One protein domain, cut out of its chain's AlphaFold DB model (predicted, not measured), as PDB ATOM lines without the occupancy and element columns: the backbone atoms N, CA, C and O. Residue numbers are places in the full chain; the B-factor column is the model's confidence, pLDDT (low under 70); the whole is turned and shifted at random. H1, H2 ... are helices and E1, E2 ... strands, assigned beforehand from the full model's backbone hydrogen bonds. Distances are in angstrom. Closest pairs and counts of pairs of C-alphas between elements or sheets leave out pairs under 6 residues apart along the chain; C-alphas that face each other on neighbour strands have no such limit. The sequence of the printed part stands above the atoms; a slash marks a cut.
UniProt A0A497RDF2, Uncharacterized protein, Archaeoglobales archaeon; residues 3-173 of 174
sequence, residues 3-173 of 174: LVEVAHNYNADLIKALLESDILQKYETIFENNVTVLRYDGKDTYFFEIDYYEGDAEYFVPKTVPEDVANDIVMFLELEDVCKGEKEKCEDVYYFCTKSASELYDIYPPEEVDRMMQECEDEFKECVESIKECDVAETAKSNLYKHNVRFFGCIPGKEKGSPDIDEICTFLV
ATOM      1  N   LEU A   3     -22.149  60.868  45.806       66.00
ATOM      2  CA  LEU A   3     -21.212  60.112  44.987       66.00
ATOM      3  C   LEU A   3     -20.488  59.129  45.906       66.00
ATOM      4  O   LEU A   3     -20.032  59.534  46.978       66.00
ATOM      5  N   VAL A   4     -20.438  57.863  45.512       68.00
ATOM      6  CA  VAL A   4     -19.647  56.844  46.201       68.00
ATOM      7  C   VAL A   4     -18.658  56.283  45.198       68.00
ATOM      8  O   VAL A   4     -19.038  55.886  44.097       68.00
ATOM      9  N   GLU A   5     -17.392  56.303  45.585       69.50
ATOM     10  CA  GLU A   5     -16.308  55.712  44.818       69.50
ATOM     11  C   GLU A   5     -16.066  54.307  45.369       69.50
ATOM     12  O   GLU A   5     -15.911  54.128  46.580       69.50
ATOM     13  N   VAL A   6     -16.104  53.320  44.479       74.12
ATOM     14  CA  VAL A   6     -15.897  51.907  44.799       74.12
ATOM     15  C   VAL A   6     -14.759  51.404  43.935       74.12
ATOM     16  O   VAL A   6     -14.769  51.582  42.715       74.12
ATOM     17  N   ALA A   7     -13.765  50.802  44.574       78.00
ATOM     18  CA  ALA A   7     -12.696  50.121  43.864       78.00
ATOM     19  C   ALA A   7     -13.076  48.648  43.680       78.00
ATOM     20  O   ALA A   7     -13.707  48.060  44.559       78.00
ATOM     21  N   HIS A   8     -12.713  48.089  42.528       77.94
ATOM     22  CA  HIS A   8     -13.039  46.722  42.137       77.94
ATOM     23  C   HIS A   8     -11.806  46.061  41.526       77.94
ATOM     24  O   HIS A   8     -11.136  46.644  40.669       77.94
ATOM     25  N   ASN A   9     -11.523  44.838  41.946       74.50
ATOM     26  CA  ASN A   9     -10.373  44.083  41.501       74.50
ATOM     27  C   ASN A   9     -10.781  42.665  41.091       74.50
ATOM     28  O   ASN A   9     -11.195  41.870  41.928       74.50
ATOM     29  N   TYR A  10     -10.648  42.353  39.801       70.62
ATOM     30  CA  TYR A  10     -10.894  41.009  39.286       70.62
ATOM     31  C   TYR A  10      -9.677  40.107  39.507       70.62
ATOM     32  O   TYR A  10      -8.548  40.492  39.194       70.62
ATOM     33  N   ASN A  11      -9.920  38.861  39.915       61.91
ATOM     34  CA  ASN A  11      -8.928  37.797  40.091       61.91
ATOM     35  C   ASN A  11      -7.802  38.151  41.071       61.91
ATOM     36  O   ASN A  11      -6.622  37.922  40.774       61.91
ATOM     37  N   ALA A  12      -8.147  38.745  42.207       64.88
ATOM     38  CA  ALA A  12      -7.179  39.298  43.136       64.88
ATOM     39  C   ALA A  12      -7.066  38.508  44.444       64.88
ATOM     40  O   ALA A  12      -8.032  37.946  44.932       64.88
ATOM     41  N   ASP A  13      -5.843  38.472  44.980       75.62
ATOM     42  CA  ASP A  13      -5.487  37.841  46.258       75.62
ATOM     43  C   ASP A  13      -5.265  38.910  47.360       75.62
ATOM     44  O   ASP A  13      -4.511  38.678  48.311       75.62
ATOM     45  N   LEU A  14      -5.821  40.127  47.231       77.62
ATOM     46  CA  LEU A  14      -5.530  41.210  48.181       77.62
ATOM     47  C   LEU A  14      -6.165  40.922  49.537       77.62
ATOM     48  O   LEU A  14      -5.485  41.027  50.554       77.62
ATOM     49  N   ILE A  15      -7.439  40.540  49.570       81.56
ATOM     50  CA  ILE A  15      -8.141  40.192  50.809       81.56
ATOM     51  C   ILE A  15      -7.406  39.050  51.504       81.56
ATOM     52  O   ILE A  15      -7.114  39.140  52.698       81.56
ATOM     53  N   LYS A  16      -6.986  38.038  50.742       82.06
ATOM     54  CA  LYS A  16      -6.148  36.947  51.239       82.06
ATOM     55  C   LYS A  16      -4.829  37.443  51.841       82.06
ATOM     56  O   LYS A  16      -4.511  37.081  52.970       82.06
ATOM     57  N   ALA A  17      -4.088  38.310  51.151       79.38
ATOM     58  CA  ALA A  17      -2.837  38.873  51.665       79.38
ATOM     59  C   ALA A  17      -3.044  39.723  52.936       79.38
ATOM     60  O   ALA A  17      -2.214  39.710  53.851       79.38
ATOM     61  N   LEU A  18      -4.157  40.457  53.019       81.50
ATOM     62  CA  LEU A  18      -4.526  41.255  54.190       81.50
ATOM     63  C   LEU A  18      -4.933  40.374  55.382       81.50
ATOM     64  O   LEU A  18      -4.605  40.716  56.520       81.50
ATOM     65  N   LEU A  19      -5.597  39.241  55.133       81.44
ATOM     66  CA  LEU A  19      -5.891  38.217  56.140       81.44
ATOM     67  C   LEU A  19      -4.605  37.561  56.653       81.44
ATOM     68  O   LEU A  19      -4.414  37.465  57.861       81.44
ATOM     69  N   GLU A  20      -3.689  37.178  55.759       82.69
ATOM     70  CA  GLU A  20      -2.375  36.619  56.122       82.69
ATOM     71  C   GLU A  20      -1.516  37.600  56.940       82.69
ATOM     72  O   GLU A  20      -0.642  37.183  57.701       82.69
ATOM     73  N   SER A  21      -1.784  38.902  56.808       78.62
ATOM     74  CA  SER A  21      -1.120  39.979  57.551       78.62
ATOM     75  C   SER A  21      -1.860  40.401  58.832       78.62
ATOM     76  O   SER A  21      -1.482  41.407  59.435       78.62
ATOM     77  N   ASP A  22      -2.917  39.686  59.242       77.19
ATOM     78  CA  ASP A  22      -3.774  39.984  60.405       77.19
ATOM     79  C   ASP A  22      -4.415  41.394  60.394       77.19
ATOM     80  O   ASP A  22      -4.794  41.931  61.443       77.19
ATOM     81  N   ILE A  23      -4.555  42.011  59.213       77.88
ATOM     82  CA  ILE A  23      -5.137  43.357  59.041       77.88
ATOM     83  C   ILE A  23      -6.670  43.306  59.078       77.88
ATOM     84  O   ILE A  23      -7.308  44.226  59.591       77.88
ATOM     85  N   LEU A  24      -7.260  42.233  58.551       81.56
ATOM     86  CA  LEU A  24      -8.702  41.991  58.544       81.56
ATOM     87  C   LEU A  24      -9.038  40.968  59.629       81.56
ATOM     88  O   LEU A  24      -8.393  39.928  59.713       81.56
ATOM     89  N   GLN A  25     -10.030  41.251  60.477       62.84
ATOM     90  CA  GLN A  25     -10.292  40.415  61.666       62.84
ATOM     91  C   GLN A  25     -11.744  39.962  61.841       62.84
ATOM     92  O   GLN A  25     -12.108  39.405  62.877       62.84
ATOM     93  N   LYS A  26     -12.596  40.155  60.836       65.75
ATOM     94  CA  LYS A  26     -13.980  39.680  60.874       65.75
ATOM     95  C   LYS A  26     -14.490  39.493  59.459       65.75
ATOM     96  O   LYS A  26     -14.343  40.425  58.678       65.75
ATOM     97  N   TYR A  27     -15.097  38.342  59.178       78.50
ATOM     98  CA  TYR A  27     -15.862  38.112  57.957       78.50
ATOM     99  C   TYR A  27     -17.336  37.878  58.295       78.50
ATOM    100  O   TYR A  27     -17.667  37.352  59.361       78.50
ATOM    101  N   GLU A  28     -18.216  38.305  57.405       89.19
ATOM    102  CA  GLU A  28     -19.649  38.056  57.459       89.19
ATOM    103  C   GLU A  28     -20.122  37.639  56.072       89.19
ATOM    104  O   GLU A  28     -19.818  38.315  55.090       89.19
ATOM    105  N   THR A  29     -20.863  36.535  55.993       93.19
ATOM    106  CA  THR A  29     -21.532  36.127  54.756       93.19
ATOM    107  C   THR A  29     -22.750  37.014  54.547       93.19
ATOM    108  O   THR A  29     -23.710  36.947  55.316       93.19
ATOM    109  N   ILE A  30     -22.704  37.860  53.520       92.69
ATOM    110  CA  ILE A  30     -23.793  38.779  53.165       92.69
ATOM    111  C   ILE A  30     -24.802  38.080  52.249       92.69
ATOM    112  O   ILE A  30     -26.002  38.338  52.334       92.69
ATOM    113  N   PHE A  31     -24.321  37.172  51.399       92.62
ATOM    114  CA  PHE A  31     -25.138  36.387  50.480       92.62
ATOM    115  C   PHE A  31     -24.429  35.085  50.096       92.62
ATOM    116  O   PHE A  31     -23.208  35.066  49.974       92.62
ATOM    117  N   GLU A  32     -25.193  34.009  49.910       90.69
ATOM    118  CA  GLU A  32     -24.677  32.692  49.519       90.69
ATOM    119  C   GLU A  32     -25.722  31.965  48.660       90.69
ATOM    120  O   GLU A  32     -26.792  31.582  49.150       90.69
ATOM    121  N   ASN A  33     -25.435  31.824  47.363       87.00
ATOM    122  CA  ASN A  33     -26.198  31.007  46.415       87.00
ATOM    123  C   ASN A  33     -25.301  30.590  45.229       87.00
ATOM    124  O   ASN A  33     -24.297  29.922  45.456       87.00
ATOM    125  N   ASN A  34     -25.608  30.985  43.984       83.31
ATOM    126  CA  ASN A  34     -24.712  30.746  42.842       83.31
ATOM    127  C   ASN A  34     -23.433  31.597  42.913       83.31
ATOM    128  O   ASN A  34     -22.445  31.289  42.252       83.31
ATOM    129  N   VAL A  35     -23.471  32.653  43.725       87.94
ATOM    130  CA  VAL A  35     -22.340  33.501  44.095       87.94
ATOM    131  C   VAL A  35     -22.310  33.615  45.614       87.94
ATOM    132  O   VAL A  35     -23.365  33.697  46.256       87.94
ATOM    133  N   THR A  36     -21.111  33.628  46.190       91.00
ATOM    134  CA  THR A  36     -20.908  33.913  47.614       91.00
ATOM    135  C   THR A  36     -20.315  35.301  47.773       91.00
ATOM    136  O   THR A  36     -19.312  35.626  47.149       91.00
ATOM    137  N   VAL A  37     -20.931  36.118  48.627       92.50
ATOM    138  CA  VAL A  37     -20.463  37.465  48.961       92.50
ATOM    139  C   VAL A  37     -20.077  37.492  50.430       92.50
ATOM    140  O   VAL A  37     -20.933  37.418  51.320       92.50
ATOM    141  N   LEU A  38     -18.783  37.626  50.686       93.00
ATOM    142  CA  LEU A  38     -18.216  37.788  52.017       93.00
ATOM    143  C   LEU A  38     -17.816  39.242  52.217       93.00
ATOM    144  O   LEU A  38     -17.265  39.873  51.322       93.00
ATOM    145  N   ARG A  39     -18.050  39.775  53.412       93.75
ATOM    146  CA  ARG A  39     -17.597  41.110  53.797       93.75
ATOM    147  C   ARG A  39     -16.622  41.036  54.951       93.75
ATOM    148  O   ARG A  39     -16.933  40.445  55.983       93.75
ATOM    149  N   TYR A  40     -15.523  41.762  54.825       91.31
ATOM    150  CA  TYR A  40     -14.520  41.948  55.851       91.31
ATOM    151  C   TYR A  40     -14.467  43.389  56.349       91.31
ATOM    152  O   TYR A  40     -14.604  44.358  55.596       91.31
ATOM    153  N   ASP A  41     -14.245  43.525  57.652       88.75
ATOM    154  CA  ASP A  41     -14.078  44.817  58.302       88.75
ATOM    155  C   ASP A  41     -12.586  45.184  58.374       88.75
ATOM    156  O   ASP A  41     -11.800  44.512  59.048       88.75
ATOM    157  N   GLY A  42     -12.203  46.248  57.665       84.81
ATOM    158  CA  GLY A  42     -10.928  46.931  57.846       84.81
ATOM    159  C   GLY A  42     -11.102  48.260  58.583       84.81
ATOM    160  O   GLY A  42     -12.213  48.735  58.820       84.81
ATOM    161  N   LYS A  43      -9.989  48.912  58.931       83.44
ATOM    162  CA  LYS A  43     -10.002  50.132  59.757       83.44
ATOM    163  C   LYS A  43     -10.908  51.239  59.198       83.44
ATOM    164  O   LYS A  43     -11.793  51.712  59.905       83.44
ATOM    165  N   ASP A  44     -10.701  51.604  57.935       83.75
ATOM    166  CA  ASP A  44     -11.375  52.732  57.277       83.75
ATOM    167  C   ASP A  44     -12.211  52.283  56.058       83.75
ATOM    168  O   ASP A  44     -12.801  53.095  55.346       83.75
ATOM    169  N   THR A  45     -12.279  50.975  55.792       85.56
ATOM    170  CA  THR A  45     -12.899  50.407  54.584       85.56
ATOM    171  C   THR A  45     -13.546  49.061  54.851       85.56
ATOM    172  O   THR A  45     -13.055  48.271  55.658       85.56
ATOM    173  N   TYR A  46     -14.669  48.836  54.177       90.44
ATOM    174  CA  TYR A  46     -15.293  47.536  54.004       90.44
ATOM    175  C   TYR A  46     -14.683  46.863  52.780       90.44
ATOM    176  O   TYR A  46     -14.634  47.454  51.700       90.44
ATOM    177  N   PHE A  47     -14.224  45.636  52.967       89.62
ATOM    178  CA  PHE A  47     -13.684  44.790  51.912       89.62
ATOM    179  C   PHE A  47     -14.731  43.731  51.603       89.62
ATOM    180  O   PHE A  47     -15.349  43.211  52.528       89.62
ATOM    181  N   PHE A  48     -14.939  43.407  50.340       91.69
ATOM    182  CA  PHE A  48     -15.861  42.359  49.937       91.69
ATOM    183  C   PHE A  48     -15.141  41.397  49.012       91.69
ATOM    184  O   PHE A  48     -14.466  41.843  48.093       91.69
ATOM    185  N   GLU A  49     -15.289  40.111  49.276       90.75
ATOM    186  CA  GLU A  49     -14.807  39.017  48.441       90.75
ATOM    187  C   GLU A  49     -16.020  38.350  47.808       90.75
ATOM    188  O   GLU A  49     -17.011  38.069  48.491       90.75
ATOM    189  N   ILE A  50     -15.937  38.139  46.503       89.75
ATOM    190  CA  ILE A  50     -16.990  37.584  45.670       89.75
ATOM    191  C   ILE A  50     -16.426  36.321  45.036       89.75
ATOM    192  O   ILE A  50     -15.500  36.399  44.233       89.75
ATOM    193  N   ASP A  51     -16.983  35.178  45.415       86.88
ATOM    194  CA  ASP A  51     -16.601  33.860  44.904       86.88
ATOM    195  C   ASP A  51     -17.690  33.376  43.937       86.88
ATOM    196  O   ASP A  51     -18.865  33.233  44.314       86.88
ATOM    197  N   TYR A  52     -17.301  33.171  42.678       79.94
ATOM    198  CA  TYR A  52     -18.119  32.573  41.631       79.94
ATOM    199  C   TYR A  52     -17.368  31.410  40.970       79.94
ATOM    200  O   TYR A  52     -16.145  31.354  40.920       79.94
ATOM    201  N   TYR A  53     -18.108  30.467  40.381       69.25
ATOM    202  CA  TYR A  53     -17.532  29.243  39.795       69.25
ATOM    203  C   TYR A  53     -16.392  29.485  38.779       69.25
ATOM    204  O   TYR A  53     -15.548  28.614  38.561       69.25
ATOM    205  N   GLU A  54     -16.374  30.656  38.139       67.19
ATOM    206  CA  GLU A  54     -15.439  31.022  37.069       67.19
ATOM    207  C   GLU A  54     -14.304  31.969  37.513       67.19
ATOM    208  O   GLU A  54     -13.458  32.323  36.685       67.19
ATOM    209  N   GLY A  55     -14.240  32.368  38.790       70.94
ATOM    210  CA  GLY A  55     -13.202  33.252  39.324       70.94
ATOM    211  C   GLY A  55     -13.613  34.010  40.587       70.94
ATOM    212  O   GLY A  55     -14.687  33.796  41.135       70.94
ATOM    213  N   ASP A  56     -12.746  34.934  41.001       79.25
ATOM    214  CA  ASP A  56     -12.939  35.730  42.212       79.25
ATOM    215  C   ASP A  56     -12.920  37.224  41.876       79.25
ATOM    216  O   ASP A  56     -12.165  37.671  41.001       79.25
ATOM    217  N   ALA A  57     -13.702  38.014  42.602       83.88
ATOM    218  CA  ALA A  57     -13.668  39.469  42.542       83.88
ATOM    219  C   ALA A  57     -13.621  40.085  43.944       83.88
ATOM    220  O   ALA A  57     -14.095  39.511  44.921       83.88
ATOM    221  N   GLU A  58     -13.037  41.276  44.051       86.69
ATOM    222  CA  GLU A  58     -12.904  41.989  45.318       86.69
ATOM    223  C   GLU A  58     -13.378  43.439  45.198       86.69
ATOM    224  O   GLU A  58     -12.977  44.156  44.278       86.69
ATOM    225  N   TYR A  59     -14.176  43.908  46.160       86.88
ATOM    226  CA  TYR A  59     -14.677  45.285  46.212       86.88
ATOM    227  C   TYR A  59     -14.222  45.984  47.479       86.88
ATOM    228  O   TYR A  59     -14.158  45.399  48.561       86.88
ATOM    229  N   PHE A  60     -13.978  47.284  47.356       86.94
ATOM    230  CA  PHE A  60     -13.537  48.120  48.463       86.94
ATOM    231  C   PHE A  60     -14.433  49.349  48.555       86.94
ATOM    232  O   PHE A  60     -14.509  50.155  47.621       86.94
ATOM    233  N   VAL A  61     -15.117  49.489  49.692       86.44
ATOM    234  CA  VAL A  61     -16.059  50.580  49.953       86.44
ATOM    235  C   VAL A  61     -15.636  51.329  51.219       86.44
ATOM    236  O   VAL A  61     -15.529  50.719  52.286       86.44
ATOM    237  N   PRO A  62     -15.417  52.654  51.168       84.38
ATOM    238  CA  PRO A  62     -14.992  53.408  52.342       84.38
ATOM    239  C   PRO A  62     -16.081  53.424  53.423       84.38
ATOM    240  O   PRO A  62     -17.260  53.626  53.130       84.38
ATOM    241  N   LYS A  63     -15.685  53.339  54.700       87.69
ATOM    242  CA  LYS A  63     -16.609  53.354  55.858       87.69
ATOM    243  C   LYS A  63     -17.344  54.671  56.083       87.69
ATOM    244  O   LYS A  63     -18.197  54.779  56.961       87.69
ATOM    245  N   THR A  64     -17.034  55.698  55.297       85.69
ATOM    246  CA  THR A  64     -17.886  56.887  55.245       85.69
ATOM    247  C   THR A  64     -19.285  56.521  54.741       85.69
ATOM    248  O   THR A  64     -20.262  57.179  55.112       85.69
ATOM    249  N   VAL A  65     -19.405  55.487  53.903       86.06
ATOM    250  CA  VAL A  65     -20.665  54.900  53.439       86.06
ATOM    251  C   VAL A  65     -21.236  54.009  54.548       86.06
ATOM    252  O   VAL A  65     -20.496  53.194  55.087       86.06
ATOM    253  N   PRO A  66     -22.524  54.154  54.912       90.56
ATOM    254  CA  PRO A  66     -23.183  53.239  55.836       90.56
ATOM    255  C   PRO A  66     -23.078  51.787  55.372       90.56
ATOM    256  O   PRO A  66     -23.126  51.511  54.178       90.56
ATOM    257  N   GLU A  67     -22.939  50.877  56.327       92.31
ATOM    258  CA  GLU A  67     -22.728  49.450  56.085       92.31
ATOM    259  C   GLU A  67     -23.809  48.811  55.196       92.31
ATOM    260  O   GLU A  67     -23.494  48.090  54.254       92.31
ATOM    261  N   ASP A  68     -25.078  49.111  55.470       91.50
ATOM    262  CA  ASP A  68     -26.235  48.654  54.697       91.50
ATOM    263  C   ASP A  68     -26.166  49.133  53.245       91.50
ATOM    264  O   ASP A  68     -26.346  48.350  52.316       91.50
ATOM    265  N   VAL A  69     -25.798  50.399  53.048       90.50
ATOM    266  CA  VAL A  69     -25.593  50.968  51.714       90.50
ATOM    267  C   VAL A  69     -24.393  50.317  51.025       90.50
ATOM    268  O   VAL A  69     -24.474  50.035  49.839       90.50
ATOM    269  N   ALA A  70     -23.288  50.061  51.728       90.38
ATOM    270  CA  ALA A  70     -22.113  49.403  51.152       90.38
ATOM    271  C   ALA A  70     -22.434  47.979  50.672       90.38
ATOM    272  O   ALA A  70     -22.048  47.615  49.563       90.38
ATOM    273  N   ASN A  71     -23.190  47.218  51.469       93.06
ATOM    274  CA  ASN A  71     -23.696  45.909  51.071       93.06
ATOM    275  C   ASN A  71     -24.574  46.034  49.816       93.06
ATOM    276  O   ASN A  71     -24.295  45.375  48.823       93.06
ATOM    277  N   ASP A  72     -25.576  46.922  49.818       90.88
ATOM    278  CA  ASP A  72     -26.467  47.120  48.664       90.88
ATOM    279  C   ASP A  72     -25.694  47.510  47.390       90.88
ATOM    280  O   ASP A  72     -26.049  47.084  46.293       90.88
ATOM    281  N   ILE A  73     -24.617  48.293  47.507       88.25
ATOM    282  CA  ILE A  73     -23.764  48.640  46.365       88.25
ATOM    283  C   ILE A  73     -23.155  47.383  45.737       88.25
ATOM    284  O   ILE A  73     -23.303  47.181  44.533       88.25
ATOM    285  N   VAL A  74     -22.467  46.564  46.533       89.62
ATOM    286  CA  VAL A  74     -21.755  45.379  46.030       89.62
ATOM    287  C   VAL A  74     -22.742  44.331  45.525       89.62
ATOM    288  O   VAL A  74     -22.562  43.795  44.438       89.62
ATOM    289  N   MET A  75     -23.837  44.119  46.258       91.19
ATOM    290  CA  MET A  75     -24.904  43.205  45.855       91.19
ATOM    291  C   MET A  75     -25.522  43.601  44.513       91.19
ATOM    292  O   MET A  75     -25.777  42.737  43.684       91.19
ATOM    293  N   PHE A  76     -25.755  44.894  44.278       89.88
ATOM    294  CA  PHE A  76     -26.280  45.353  42.997       89.88
ATOM    295  C   PHE A  76     -25.271  45.160  41.861       89.88
ATOM    296  O   PHE A  76     -25.644  44.614  40.828       89.88
ATOM    297  N   LEU A  77     -24.019  45.593  42.056       85.19
ATOM    298  CA  LEU A  77     -22.988  45.520  41.016       85.19
ATOM    299  C   LEU A  77     -22.738  44.081  40.559       85.19
ATOM    300  O   LEU A  77     -22.627  43.854  39.361       85.19
ATOM    301  N   GLU A  78     -22.710  43.126  41.489       86.31
ATOM    302  CA  GLU A  78     -22.389  41.740  41.148       86.31
ATOM    303  C   GLU A  78     -23.585  40.919  40.702       86.31
ATOM    304  O   GLU A  78     -23.514  40.157  39.737       86.31
ATOM    305  N   LEU A  79     -24.716  41.065  41.385       88.62
ATOM    306  CA  LEU A  79     -25.859  40.221  41.078       88.62
ATOM    307  C   LEU A  79     -26.636  40.702  39.852       88.62
ATOM    308  O   LEU A  79     -27.411  39.917  39.312       88.62
ATOM    309  N   GLU A  80     -26.444  41.940  39.379       85.75
ATOM    310  CA  GLU A  80     -27.065  42.411  38.132       85.75
ATOM    311  C   GLU A  80     -26.554  41.616  36.920       85.75
ATOM    312  O   GLU A  80     -27.366  41.124  36.129       85.75
ATOM    313  N   ASP A  81     -25.238  41.420  36.809       83.75
ATOM    314  CA  ASP A  81     -24.633  40.666  35.707       83.75
ATOM    315  C   ASP A  81     -24.972  39.171  35.789       83.75
ATOM    316  O   ASP A  81     -25.358  38.565  34.785       83.75
ATOM    317  N   VAL A  82     -24.930  38.587  36.992       86.56
ATOM    318  CA  VAL A  82     -25.330  37.186  37.219       86.56
ATOM    319  C   VAL A  82     -26.805  36.981  36.881       86.56
ATOM    320  O   VAL A  82     -27.146  36.075  36.123       86.56
ATOM    321  N   CYS A  83     -27.686  37.851  37.382       89.25
ATOM    322  CA  CYS A  83     -29.115  37.816  37.075       89.25
ATOM    323  C   CYS A  83     -29.363  37.868  35.565       89.25
ATOM    324  O   CYS A  83     -30.207  37.135  35.048       89.25
ATOM    325  N   LYS A  84     -28.637  38.729  34.848       88.44
ATOM    326  CA  LYS A  84     -28.761  38.840  33.398       88.44
ATOM    327  C   LYS A  84     -28.341  37.547  32.698       88.44
ATOM    328  O   LYS A  84     -29.095  37.062  31.861       88.44
ATOM    329  N   GLY A  85     -27.200  36.969  33.070       88.69
ATOM    330  CA  GLY A  85     -26.724  35.708  32.496       88.69
ATOM    331  C   GLY A  85     -27.669  34.531  32.762       88.69
ATOM    332  O   GLY A  85     -27.943  33.741  31.861       88.69
ATOM    333  N   GLU A  86     -28.225  34.423  33.970       90.12
ATOM    334  CA  GLU A  86     -29.204  33.376  34.298       90.12
ATOM    335  C   GLU A  86     -30.536  33.571  33.555       90.12
ATOM    336  O   GLU A  86     -31.119  32.603  33.066       90.12
ATOM    337  N   LYS A  87     -30.995  34.818  33.379       91.12
ATOM    338  CA  LYS A  87     -32.172  35.115  32.546       91.12
ATOM    339  C   LYS A  87     -31.957  34.715  31.093       91.12
ATOM    340  O   LYS A  87     -32.843  34.087  30.523       91.12
ATOM    341  N   GLU A  88     -30.790  35.016  30.523       93.00
ATOM    342  CA  GLU A  88     -30.439  34.607  29.155       93.00
ATOM    343  C   GLU A  88     -30.502  33.074  28.998       93.00
ATOM    344  O   GLU A  88     -31.041  32.580  28.010       93.00
ATOM    345  N   LYS A  89     -30.080  32.296  30.009       92.38
ATOM    346  CA  LYS A  89     -30.232  30.826  29.999       92.38
ATOM    347  C   LYS A  89     -31.699  30.382  30.001       92.38
ATOM    348  O   LYS A  89     -32.054  29.467  29.257       92.38
ATOM    349  N   CYS A  90     -32.556  31.005  30.817       94.31
ATOM    350  CA  CYS A  90     -33.996  30.721  30.799       94.31
ATOM    351  C   CYS A  90     -34.616  31.071  29.431       94.31
ATOM    352  O   CYS A  90     -35.431  30.310  28.908       94.31
ATOM    353  N   GLU A  91     -34.217  32.202  28.837       94.25
ATOM    354  CA  GLU A  91     -34.671  32.648  27.512       94.25
ATOM    355  C   GLU A  91     -34.256  31.669  26.406       94.25
ATOM    356  O   GLU A  91     -35.072  31.346  25.539       94.25
ATOM    357  N   ASP A  92     -33.032  31.139  26.458       94.50
ATOM    358  CA  ASP A  92     -32.551  30.128  25.516       94.50
ATOM    359  C   ASP A  92     -33.398  28.850  25.586       94.50
ATOM    360  O   ASP A  92     -33.864  28.346  24.558       94.50
ATOM    361  N   VAL A  93     -33.651  28.333  26.794       93.94
ATOM    362  CA  VAL A  93     -34.493  27.141  26.996       93.94
ATOM    363  C   VAL A  93     -35.904  27.379  26.461       93.94
ATOM    364  O   VAL A  93     -36.426  26.553  25.707       93.94
ATOM    365  N   TYR A  94     -36.494  28.532  26.780       96.62
ATOM    366  CA  TYR A  94     -37.808  28.930  26.279       96.62
ATOM    367  C   TYR A  94     -37.845  28.999  24.746       96.62
ATOM    368  O   TYR A  94     -38.768  28.472  24.111       96.62
ATOM    369  N   TYR A  95     -36.821  29.588  24.128       96.25
ATOM    370  CA  TYR A  95     -36.694  29.670  22.677       96.25
ATOM    371  C   TYR A  95     -36.644  28.280  22.030       96.25
ATOM    372  O   TYR A  95     -37.355  28.023  21.055       96.25
ATOM    373  N   PHE A  96     -35.851  27.350  22.571       95.75
ATOM    374  CA  PHE A  96     -35.784  25.985  22.041       95.75
ATOM    375  C   PHE A  96     -37.091  25.211  22.245       95.75
ATOM    376  O   PHE A  96     -37.508  24.490  21.332       95.75
ATOM    377  N   CYS A  97     -37.752  25.380  23.393       95.62
ATOM    378  CA  CYS A  97     -39.040  24.754  23.696       95.62
ATOM    379  C   CYS A  97     -40.117  25.200  22.699       95.62
ATOM    380  O   CYS A  97     -40.696  24.380  21.984       95.62
ATOM    381  N   THR A  98     -40.307  26.515  22.563       95.75
ATOM    382  CA  THR A  98     -41.326  27.099  21.678       95.75
ATOM    383  C   THR A  98     -41.061  26.817  20.206       95.75
ATOM    384  O   THR A  98     -41.980  26.486  19.458       95.75
ATOM    385  N   LYS A  99     -39.797  26.870  19.774       95.25
ATOM    386  CA  LYS A  99     -39.423  26.487  18.412       95.25
ATOM    387  C   LYS A  99     -39.788  25.032  18.127       95.25
ATOM    388  O   LYS A  99     -40.439  24.765  17.119       95.25
ATOM    389  N   SER A 100     -39.432  24.118  19.029       93.31
ATOM    390  CA  SER A 100     -39.738  22.692  18.878       93.31
ATOM    391  C   SER A 100     -41.245  22.436  18.835       93.31
ATOM    392  O   SER A 100     -41.704  21.682  17.985       93.31
ATOM    393  N   ALA A 101     -42.026  23.099  19.693       92.75
ATOM    394  CA  ALA A 101     -43.485  23.004  19.671       92.75
ATOM    395  C   ALA A 101     -44.075  23.559  18.363       92.75
ATOM    396  O   ALA A 101     -44.940  22.929  17.761       92.75
ATOM    397  N   SER A 102     -43.566  24.685  17.855       92.38
ATOM    398  CA  SER A 102     -44.061  25.285  16.608       92.38
ATOM    399  C   SER A 102     -43.854  24.401  15.369       92.38
ATOM    400  O   SER A 102     -44.657  24.433  14.440       92.38
ATOM    401  N   GLU A 103     -42.822  23.554  15.357       93.62
ATOM    402  CA  GLU A 103     -42.576  22.597  14.269       93.62
ATOM    403  C   GLU A 103     -43.614  21.453  14.243       93.62
ATOM    404  O   GLU A 103     -43.704  20.713  13.262       93.62
ATOM    405  N   LEU A 104     -44.439  21.323  15.289       93.06
ATOM    406  CA  LEU A 104     -45.453  20.276  15.429       93.06
ATOM    407  C   LEU A 104     -46.835  20.657  14.876       93.06
ATOM    408  O   LEU A 104     -47.691  19.776  14.802       93.06
ATOM    409  N   TYR A 105     -47.066  21.904  14.439       90.81
ATOM    410  CA  TYR A 105     -48.368  22.340  13.892       90.81
ATOM    411  C   TYR A 105     -48.829  21.538  12.665       90.81
ATOM    412  O   TYR A 105     -50.030  21.406  12.435       90.81
ATOM    413  N   ASP A 106     -47.898  20.971  11.894       90.69
ATOM    414  CA  ASP A 106     -48.220  20.127  10.736       90.69
ATOM    415  C   ASP A 106     -48.572  18.675  11.123       90.69
ATOM    416  O   ASP A 106     -49.058  17.905  10.290       90.69
ATOM    417  N   ILE A 107     -48.314  18.282  12.375       94.69
ATOM    418  CA  ILE A 107     -48.442  16.903  12.876       94.69
ATOM    419  C   ILE A 107     -49.583  16.785  13.897       94.69
ATOM    420  O   ILE A 107     -50.301  15.783  13.900       94.69
ATOM    421  N   TYR A 108     -49.760  17.795  14.747       94.06
ATOM    422  CA  TYR A 108     -50.704  17.797  15.862       94.06
ATOM    423  C   TYR A 108     -51.819  18.835  15.679       94.06
ATOM    424  O   TYR A 108     -51.643  19.823  14.962       94.06
ATOM    425  N   PRO A 109     -52.984  18.644  16.328       95.62
ATOM    426  CA  PRO A 109     -54.028  19.660  16.364       95.62
ATOM    427  C   PRO A 109     -53.502  20.983  16.951       95.62
ATOM    428  O   PRO A 109     -52.775  20.943  17.946       95.62
ATOM    429  N   PRO A 110     -53.915  22.151  16.420       93.38
ATOM    430  CA  PRO A 110     -53.441  23.450  16.905       93.38
ATOM    431  C   PRO A 110     -53.621  23.651  18.413       93.38
ATOM    432  O   PRO A 110     -52.725  24.146  19.074       93.38
ATOM    433  N   GLU A 111     -54.738  23.178  18.966       95.44
ATOM    434  CA  GLU A 111     -55.059  23.269  20.397       95.44
ATOM    435  C   GLU A 111     -54.039  22.539  21.288       95.44
ATOM    436  O   GLU A 111     -53.782  22.949  22.419       95.44
ATOM    437  N   GLU A 112     -53.463  21.441  20.791       93.94
ATOM    438  CA  GLU A 112     -52.448  20.677  21.514       93.94
ATOM    439  C   GLU A 112     -51.091  21.378  21.454       93.94
ATOM    440  O   GLU A 112     -50.408  21.469  22.473       93.94
ATOM    441  N   VAL A 113     -50.742  21.945  20.298       94.31
ATOM    442  CA  VAL A 113     -49.519  22.740  20.133       94.31
ATOM    443  C   VAL A 113     -49.580  24.025  20.962       94.31
ATOM    444  O   VAL A 113     -48.618  24.349  21.652       94.31
ATOM    445  N   ASP A 114     -50.724  24.711  20.984       94.44
ATOM    446  CA  ASP A 114     -50.940  25.907  21.804       94.44
ATOM    447  C   ASP A 114     -50.790  25.594  23.302       94.44
ATOM    448  O   ASP A 114     -50.196  26.379  24.043       94.44
ATOM    449  N   ARG A 115     -51.258  24.421  23.760       96.25
ATOM    450  CA  ARG A 115     -51.037  23.970  25.144       96.25
ATOM    451  C   ARG A 115     -49.551  23.767  25.441       96.25
ATOM    452  O   ARG A 115     -49.092  24.221  26.481       96.25
ATOM    453  N   MET A 116     -48.800  23.135  24.538       95.06
ATOM    454  CA  MET A 116     -47.349  22.948  24.707       95.06
ATOM    455  C   MET A 116     -46.605  24.290  24.748       95.06
ATOM    456  O   MET A 116     -45.694  24.469  25.547       95.06
ATOM    457  N   MET A 117     -47.017  25.257  23.925       95.50
ATOM    458  CA  MET A 117     -46.464  26.614  23.951       95.50
ATOM    459  C   MET A 117     -46.736  27.318  25.287       95.50
ATOM    460  O   MET A 117     -45.855  28.015  25.790       95.50
ATOM    461  N   GLN A 118     -47.923  27.119  25.870       96.69
ATOM    462  CA  GLN A 118     -48.248  27.644  27.197       96.69
ATOM    463  C   GLN A 118     -47.396  26.988  28.287       96.69
ATOM    464  O   GLN A 118     -46.877  27.695  29.144       96.69
ATOM    465  N   GLU A 119     -47.202  25.669  28.230       96.56
ATOM    466  CA  GLU A 119     -46.313  24.948  29.151       96.56
ATOM    467  C   GLU A 119     -44.880  25.508  29.081       96.56
ATOM    468  O   GLU A 119     -44.300  25.808  30.121       96.56
ATOM    469  N   CYS A 120     -44.348  25.779  27.878       96.56
ATOM    470  CA  CYS A 120     -43.052  26.453  27.725       96.56
ATOM    471  C   CYS A 120     -43.024  27.841  28.402       96.56
ATOM    472  O   CYS A 120     -42.013  28.223  28.990       96.56
ATOM    473  N   GLU A 121     -44.096  28.634  28.282       96.31
ATOM    474  CA  GLU A 121     -44.174  29.973  28.887       96.31
ATOM    475  C   GLU A 121     -44.239  29.907  30.418       96.31
ATOM    476  O   GLU A 121     -43.621  30.726  31.101       96.31
ATOM    477  N   ASP A 122     -44.980  28.943  30.958       96.56
ATOM    478  CA  ASP A 122     -45.104  28.747  32.397       96.56
ATOM    479  C   ASP A 122     -43.765  28.279  32.992       96.56
ATOM    480  O   ASP A 122     -43.293  28.873  33.961       96.56
ATOM    481  N   GLU A 123     -43.076  27.332  32.342       95.06
ATOM    482  CA  GLU A 123     -41.718  26.911  32.728       95.06
ATOM    483  C   GLU A 123     -40.708  28.069  32.668       95.06
ATOM    484  O   GLU A 123     -39.855  28.203  33.546       95.06
ATOM    485  N   PHE A 124     -40.810  28.947  31.665       95.44
ATOM    486  CA  PHE A 124     -39.964  30.138  31.573       95.44
ATOM    487  C   PHE A 124     -40.176  31.090  32.755       95.44
ATOM    488  O   PHE A 124     -39.203  31.567  33.344       95.44
ATOM    489  N   LYS A 125     -41.435  31.358  33.128       93.25
ATOM    490  CA  LYS A 125     -41.755  32.210  34.285       93.25
ATOM    491  C   LYS A 125     -41.208  31.610  35.573       93.25
ATOM    492  O   LYS A 125     -40.535  32.319  36.316       93.25
ATOM    493  N   GLU A 126     -41.432  30.317  35.798       93.50
ATOM    494  CA  GLU A 126     -40.907  29.608  36.969       93.50
ATOM    495  C   GLU A 126     -39.371  29.655  37.022       93.50
ATOM    496  O   GLU A 126     -38.798  29.898  38.085       93.50
ATOM    497  N   CYS A 127     -38.699  29.496  35.875       93.00
ATOM    498  CA  CYS A 127     -37.245  29.624  35.762       93.00
ATOM    499  C   CYS A 127     -36.778  31.004  36.235       93.00
ATOM    500  O   CYS A 127     -35.968  31.087  37.157       93.00
ATOM    501  N   VAL A 128     -37.334  32.083  35.674       90.62
ATOM    502  CA  VAL A 128     -36.928  33.459  36.005       90.62
ATOM    503  C   VAL A 128     -37.234  33.817  37.461       90.62
ATOM    504  O   VAL A 128     -36.396  34.430  38.120       90.62
ATOM    505  N   GLU A 129     -38.397  33.423  37.984       89.44
ATOM    506  CA  GLU A 129     -38.792  33.672  39.381       89.44
ATOM    507  C   GLU A 129     -37.923  32.906  40.390       89.44
ATOM    508  O   GLU A 129     -37.802  33.313  41.544       89.44
ATOM    509  N   SER A 130     -37.285  31.811  39.973       88.69
ATOM    510  CA  SER A 130     -36.382  31.047  40.838       88.69
ATOM    511  C   SER A 130     -34.985  31.670  40.998       88.69
ATOM    512  O   SER A 130     -34.239  31.265  41.898       88.69
ATOM    513  N   ILE A 131     -34.627  32.666  40.173       89.94
ATOM    514  CA  ILE A 131     -33.306  33.317  40.183       89.94
ATOM    515  C   ILE A 131     -33.228  34.317  41.345       89.94
ATOM    516  O   ILE A 131     -33.479  35.514  41.194       89.94
ATOM    517  N   LYS A 132     -32.835  33.830  42.525       88.75
ATOM    518  CA  LYS A 132     -32.714  34.639  43.753       88.75
ATOM    519  C   LYS A 132     -31.821  35.867  43.586       88.75
ATOM    520  O   LYS A 132     -32.075  36.899  44.204       88.75
ATOM    521  N   GLU A 133     -30.774  35.765  42.776       89.81
ATOM    522  CA  GLU A 133     -29.835  36.848  42.508       89.81
ATOM    523  C   GLU A 133     -30.545  38.079  41.927       89.81
ATOM    524  O   GLU A 133     -30.235  39.206  42.307       89.81
ATOM    525  N   CYS A 134     -31.563  37.871  41.085       88.19
ATOM    526  CA  CYS A 134     -32.358  38.950  40.508       88.19
ATOM    527  C   CYS A 134     -33.160  39.720  41.561       88.19
ATOM    528  O   CYS A 134     -33.171  40.953  41.547       88.19
ATOM    529  N   ASP A 135     -33.812  39.013  42.485       89.69
ATOM    530  CA  ASP A 135     -34.617  39.632  43.544       89.69
ATOM    531  C   ASP A 135     -33.755  40.487  44.475       89.69
ATOM    532  O   ASP A 135     -34.133  41.597  44.876       89.69
ATOM    533  N   VAL A 136     -32.570  39.976  44.810       90.62
ATOM    534  CA  VAL A 136     -31.625  40.680  45.672       90.62
ATOM    535  C   VAL A 136     -31.024  41.886  44.949       90.62
ATOM    536  O   VAL A 136     -30.998  42.970  45.535       90.62
ATOM    537  N   ALA A 137     -30.636  41.751  43.676       89.12
ATOM    538  CA  ALA A 137     -30.145  42.865  42.862       89.12
ATOM    539  C   ALA A 137     -31.179  44.001  42.756       89.12
ATOM    540  O   ALA A 137     -30.850  45.170  42.967       89.12
ATOM    541  N   GLU A 138     -32.449  43.683  42.490       88.06
ATOM    542  CA  GLU A 138     -33.521  44.684  42.378       88.06
ATOM    543  C   GLU A 138     -33.877  45.326  43.730       88.06
ATOM    544  O   GLU A 138     -34.162  46.530  43.803       88.06
ATOM    545  N   THR A 139     -33.800  44.564  44.826       91.31
ATOM    546  CA  THR A 139     -33.953  45.104  46.186       91.31
ATOM    547  C   THR A 139     -32.832  46.088  46.512       91.31
ATOM    548  O   THR A 139     -33.107  47.218  46.932       91.31
ATOM    549  N   ALA A 140     -31.582  45.700  46.253       88.19
ATOM    550  CA  ALA A 140     -30.402  46.526  46.464       88.19
ATOM    551  C   ALA A 140     -30.475  47.815  45.630       88.19
ATOM    552  O   ALA A 140     -30.412  48.923  46.167       88.19
ATOM    553  N   LYS A 141     -30.762  47.701  44.331       86.50
ATOM    554  CA  LYS A 141     -31.022  48.826  43.420       86.50
ATOM    555  C   LYS A 141     -32.081  49.780  43.966       86.50
ATOM    556  O   LYS A 141     -31.874  50.995  44.007       86.50
ATOM    557  N   SER A 142     -33.211  49.244  44.423       85.88
ATOM    558  CA  SER A 142     -34.302  50.031  45.003       85.88
ATOM    559  C   SER A 142     -33.865  50.799  46.251       85.88
ATOM    560  O   SER A 142     -34.255  51.955  46.433       85.88
ATOM    561  N   ASN A 143     -33.046  50.195  47.109       86.12
ATOM    562  CA  ASN A 143     -32.500  50.861  48.287       86.12
ATOM    563  C   ASN A 143     -31.499  51.957  47.904       86.12
ATOM    564  O   ASN A 143     -31.626  53.091  48.372       86.12
ATOM    565  N   LEU A 144     -30.587  51.692  46.968       83.69
ATOM    566  CA  LEU A 144     -29.630  52.682  46.462       83.69
ATOM    567  C   LEU A 144     -30.327  53.932  45.902       83.69
ATOM    568  O   LEU A 144     -29.912  55.062  46.188       83.69
ATOM    569  N   TYR A 145     -31.443  53.746  45.187       79.94
ATOM    570  CA  TYR A 145     -32.291  54.849  44.730       79.94
ATOM    571  C   TYR A 145     -32.888  55.657  45.888       79.94
ATOM    572  O   TYR A 145     -32.833  56.891  45.851       79.94
ATOM    573  N   LYS A 146     -33.409  55.003  46.938       81.81
ATOM    574  CA  LYS A 146     -33.919  55.692  48.145       81.81
ATOM    575  C   LYS A 146     -32.830  56.527  48.823       81.81
ATOM    576  O   LYS A 146     -33.112  57.625  49.299       81.81
ATOM    577  N   HIS A 147     -31.587  56.046  48.820       74.06
ATOM    578  CA  HIS A 147     -30.436  56.738  49.407       74.06
ATOM    579  C   HIS A 147     -29.787  57.781  48.477       74.06
ATOM    580  O   HIS A 147     -28.849  58.470  48.885       74.06
ATOM    581  N   ASN A 148     -30.310  57.968  47.256       72.19
ATOM    582  CA  ASN A 148     -29.808  58.925  46.261       72.19
ATOM    583  C   ASN A 148     -28.297  58.760  45.993       72.19
ATOM    584  O   ASN A 148     -27.556  59.752  45.882       72.19
ATOM    585  N   VAL A 149     -27.860  57.500  45.947       66.69
ATOM    586  CA  VAL A 149     -26.493  57.077  45.629       66.69
ATOM    587  C   VAL A 149     -26.352  56.998  44.110       66.69
ATOM    588  O   VAL A 149     -27.232  56.476  43.425       66.69
ATOM    589  N   ARG A 150     -25.266  57.553  43.564       57.00
ATOM    590  CA  ARG A 150     -24.877  57.365  42.158       57.00
ATOM    591  C   ARG A 150     -23.434  56.890  42.065       57.00
ATOM    592  O   ARG A 150     -22.570  57.400  42.778       57.00
ATOM    593  N   PHE A 151     -23.206  55.967  41.140       54.69
ATOM    594  CA  PHE A 151     -21.915  55.354  40.852       54.69
ATOM    595  C   PHE A 151     -21.155  56.148  39.790       54.69
ATOM    596  O   PHE A 151     -21.763  56.613  38.825       54.69
ATOM    597  N   PHE A 152     -19.837  56.296  39.955       40.09
ATOM    598  CA  PHE A 152     -18.965  56.903  38.937       40.09
ATOM    599  C   PHE A 152     -18.106  55.877  38.177       40.09
ATOM    600  O   PHE A 152     -17.265  56.250  37.365       40.09
ATOM    601  N   GLY A 153     -18.380  54.587  38.382       44.31
ATOM    602  CA  GLY A 153     -17.627  53.481  37.802       44.31
ATOM    603  C   GLY A 153     -16.626  52.887  38.786       44.31
ATOM    604  O   GLY A 153     -16.298  53.493  39.806       44.31
ATOM    605  N   CYS A 154     -16.177  51.680  38.469       50.31
ATOM    606  CA  CYS A 154     -15.114  51.000  39.189       50.31
ATOM    607  C   CYS A 154     -13.756  51.423  38.619       50.31
ATOM    608  O   CYS A 154     -13.645  51.652  37.414       50.31
ATOM    609  N   ILE A 155     -12.721  51.504  39.456       54.56
ATOM    610  CA  ILE A 155     -11.327  51.572  38.984       54.56
ATOM    611  C   ILE A 155     -10.872  50.123  38.788       54.56
ATOM    612  O   ILE A 155     -10.667  49.450  39.796       54.56
ATOM    613  N   PRO A 156     -10.776  49.609  37.546       51.16
ATOM    614  CA  PRO A 156     -10.444  48.211  37.332       51.16
ATOM    615  C   PRO A 156      -8.958  47.943  37.587       51.16
ATOM    616  O   PRO A 156      -8.085  48.616  37.028       51.16
ATOM    617  N   GLY A 157      -8.701  46.880  38.352       49.47
ATOM    618  CA  GLY A 157      -7.474  46.087  38.272       49.47
ATOM    619  C   GLY A 157      -7.123  45.783  36.810       49.47
ATOM    620  O   GLY A 157      -7.954  45.231  36.094       49.47
ATOM    621  N   LYS A 158      -5.943  46.165  36.314       40.69
ATOM    622  CA  LYS A 158      -5.535  45.951  34.919       40.69
ATOM    623  C   LYS A 158      -4.895  44.583  34.705       40.69
ATOM    624  O   LYS A 158      -4.926  44.107  33.576       40.69
ATOM    625  N   GLU A 159      -4.350  43.943  35.737       44.12
ATOM    626  CA  GLU A 159      -3.703  42.631  35.657       44.12
ATOM    627  C   GLU A 159      -3.803  41.871  36.989       44.12
ATOM    628  O   GLU A 159      -3.953  42.471  38.054       44.12
ATOM    629  N   LYS A 160      -3.643  40.539  36.936       40.62
ATOM    630  CA  LYS A 160      -3.428  39.697  38.121       40.62
ATOM    631  C   LYS A 160      -2.158  40.191  38.830       40.62
ATOM    632  O   LYS A 160      -1.049  39.882  38.398       40.62
ATOM    633  N   GLY A 161      -2.330  41.025  39.859       42.56
ATOM    634  CA  GLY A 161      -1.247  41.739  40.542       42.56
ATOM    635  C   GLY A 161      -1.027  43.226  40.184       42.56
ATOM    636  O   GLY A 161       0.043  43.727  40.520       42.56
ATOM    637  N   SER A 162      -1.957  43.961  39.540       36.47
ATOM    638  CA  SER A 162      -1.842  45.435  39.334       36.47
ATOM    639  C   SER A 162      -3.163  46.113  38.869       36.47
ATOM    640  O   SER A 162      -3.858  45.507  38.056       36.47
ATOM    641  N   PRO A 163      -3.523  47.365  39.268       43.19
ATOM    642  CA  PRO A 163      -2.670  48.408  39.809       43.19
ATOM    643  C   PRO A 163      -2.885  48.709  41.288       43.19
ATOM    644  O   PRO A 163      -3.995  48.734  41.813       43.19
ATOM    645  N   ASP A 164      -1.723  48.934  41.894       45.59
ATOM    646  CA  ASP A 164      -1.425  49.654  43.111       45.59
ATOM    647  C   ASP A 164      -2.467  49.525  44.220       45.59
ATOM    648  O   ASP A 164      -3.366  50.351  44.380       45.59
ATOM    649  N   ILE A 165      -2.181  48.585  45.129       45.03
ATOM    650  CA  ILE A 165      -2.484  48.776  46.553       45.03
ATOM    651  C   ILE A 165      -2.241  50.241  46.938       45.03
ATOM    652  O   ILE A 165      -3.034  50.764  47.695       45.03
ATOM    653  N   ASP A 166      -1.235  50.928  46.381       36.31
ATOM    654  CA  ASP A 166      -0.992  52.355  46.598       36.31
ATOM    655  C   ASP A 166      -2.065  53.298  46.008       36.31
ATOM    656  O   ASP A 166      -2.394  54.278  46.666       36.31
ATOM    657  N   GLU A 167      -2.689  53.043  44.852       39.47
ATOM    658  CA  GLU A 167      -3.807  53.850  44.323       39.47
ATOM    659  C   GLU A 167      -5.101  53.555  45.094       39.47
ATOM    660  O   GLU A 167      -5.817  54.486  45.475       39.47
ATOM    661  N   ILE A 168      -5.338  52.284  45.439       43.00
ATOM    662  CA  ILE A 168      -6.426  51.850  46.330       43.00
ATOM    663  C   ILE A 168      -6.212  52.408  47.752       43.00
ATOM    664  O   ILE A 168      -7.163  52.849  48.387       43.00
ATOM    665  N   CYS A 169      -4.972  52.501  48.245       36.19
ATOM    666  CA  CYS A 169      -4.617  53.098  49.538       36.19
ATOM    667  C   CYS A 169      -4.614  54.628  49.495       36.19
ATOM    668  O   CYS A 169      -4.917  55.259  50.503       36.19
ATOM    669  N   THR A 170      -4.340  55.261  48.352       34.69
ATOM    670  CA  THR A 170      -4.475  56.720  48.196       34.69
ATOM    671  C   THR A 170      -5.940  57.146  48.355       34.69
ATOM    672  O   THR A 170      -6.216  58.245  48.838       34.69
ATOM    673  N   PHE A 171      -6.878  56.248  48.041       36.59
ATOM    674  CA  PHE A 171      -8.304  56.363  48.355       36.59
ATOM    675  C   PHE A 171      -8.630  56.251  49.858       36.59
ATOM    676  O   PHE A 171      -9.593  56.860  50.317       36.59
ATOM    677  N   LEU A 172      -7.817  55.531  50.638       33.44
ATOM    678  CA  LEU A 172      -7.993  55.334  52.087       33.44
ATOM    679  C   LEU A 172      -7.479  56.512  52.939       33.44
ATOM    680  O   LEU A 172      -7.759  56.562  54.134       33.44
ATOM    681  N   VAL A 173      -6.705  57.439  52.355       26.62
ATOM    682  CA  VAL A 173      -5.954  58.487  53.086       26.62
ATOM    683  C   VAL A 173      -6.386  59.920  52.707       26.62
ATOM    684  O   VAL A 173      -5.645  60.874  52.945       26.62
TER     685      VAL A 173
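This is residues 3 to 173 of the 174 residues of an uncharacterized protein of Archaeoglobales archaeon (UniProt A0A497RDF2). What does one see first? A twisted sheet of six strands wraps round the first part of the long helix H2 as a head, and H2 runs on from there with H3 folded back beside it as a long helical arm. H4 packs on H2 over the same face, H1 is over the opposite face, and H5 only grazes the sheet. What are the parts and the size? The printed part has 171 residues with five named helices and six named strands, in the order E1 H1 E2 E3 E4 E5 H2 H3 H4 E6 H5; the sheet runs E2 E3 E4 E5 E1 E6 and is mixed, and the class is mixed, helices and strands. The whole is loose, with a radius of gyration of the C-alphas of 21.2 A, a rod of 72 by 35 by 26 A whose length the arm makes.

Which strands are neighbours? E1, residues 3 to 10, has E5, residues 55 to 62, antiparallel to it, with N 9 and O 58 within hydrogen-bond range at 2.8 A, and the edge strand E6, residues 149 to 156, parallel to it, with N 4 and O 150 at 3.5 A. E2, residues 27 to 32, E3, residues 35 to 41, E4, residues 45 to 52, and E5 form a meander, each strand the antiparallel neighbour of the one before, with N 28 and O 39 at 2.9 A, N 38 and O 49 at 2.9 A, and N 48 and O 59 at 2.8 A. How do the long helices stand? The sheet curls round H2, residues 67 to 102, which has a kink of 33 degrees near residue 79; the closest C-alphas of E5 and H2, those of Val 61 and Ala 70, are 6.3 A apart. H3, residues 110 to 129, touches residues 86 to 102 of H2 in a helical hairpin, at a shallow tilt of 15 degrees, opposite ways, closest at C-alphas 98 and 117, 5.6 A. H4, residues 132 to 146, touches residues 69 to 84 of H2 at a steep tilt of 46 degrees, opposite ways, closest at C-alphas 72 and 140, 4.5 A. And the short helices? H1, residues 14 to 20, is on the opposite face from H2 at a height over the sheet of 10.5 A; its C-alpha 15 and C-alpha 49 of E4, the closest, are 7.2 A apart. H5, residues 165 to 170, only grazes the sheet with residues 167 to 168. Every O i to N i+4 pair is within hydrogen-bond range in H1, H3, H4 and H5, and 31 of 32 in H2.

Where does the printed part begin? E1 starts with C-alpha 3 at (-21.212, 60.112, 44.987) and is 22.4 A long. Which elements are longest? H2 measures 51.0 A and ends with C-alpha 102 at (-44.061, 25.285, 16.608); H3 measures 28.7 A, E5 24.1 A and E4 22.7 A.

How far does it reach? The two C-alphas farthest apart, those of Pro 109 and Val 173, are 71.9 A apart. Is it unbroken and sure? The printed part has no cut and no long link. The mean pLDDT of the printed part is 80.7, and 34 residues are under 70, among them residues 149 to 173.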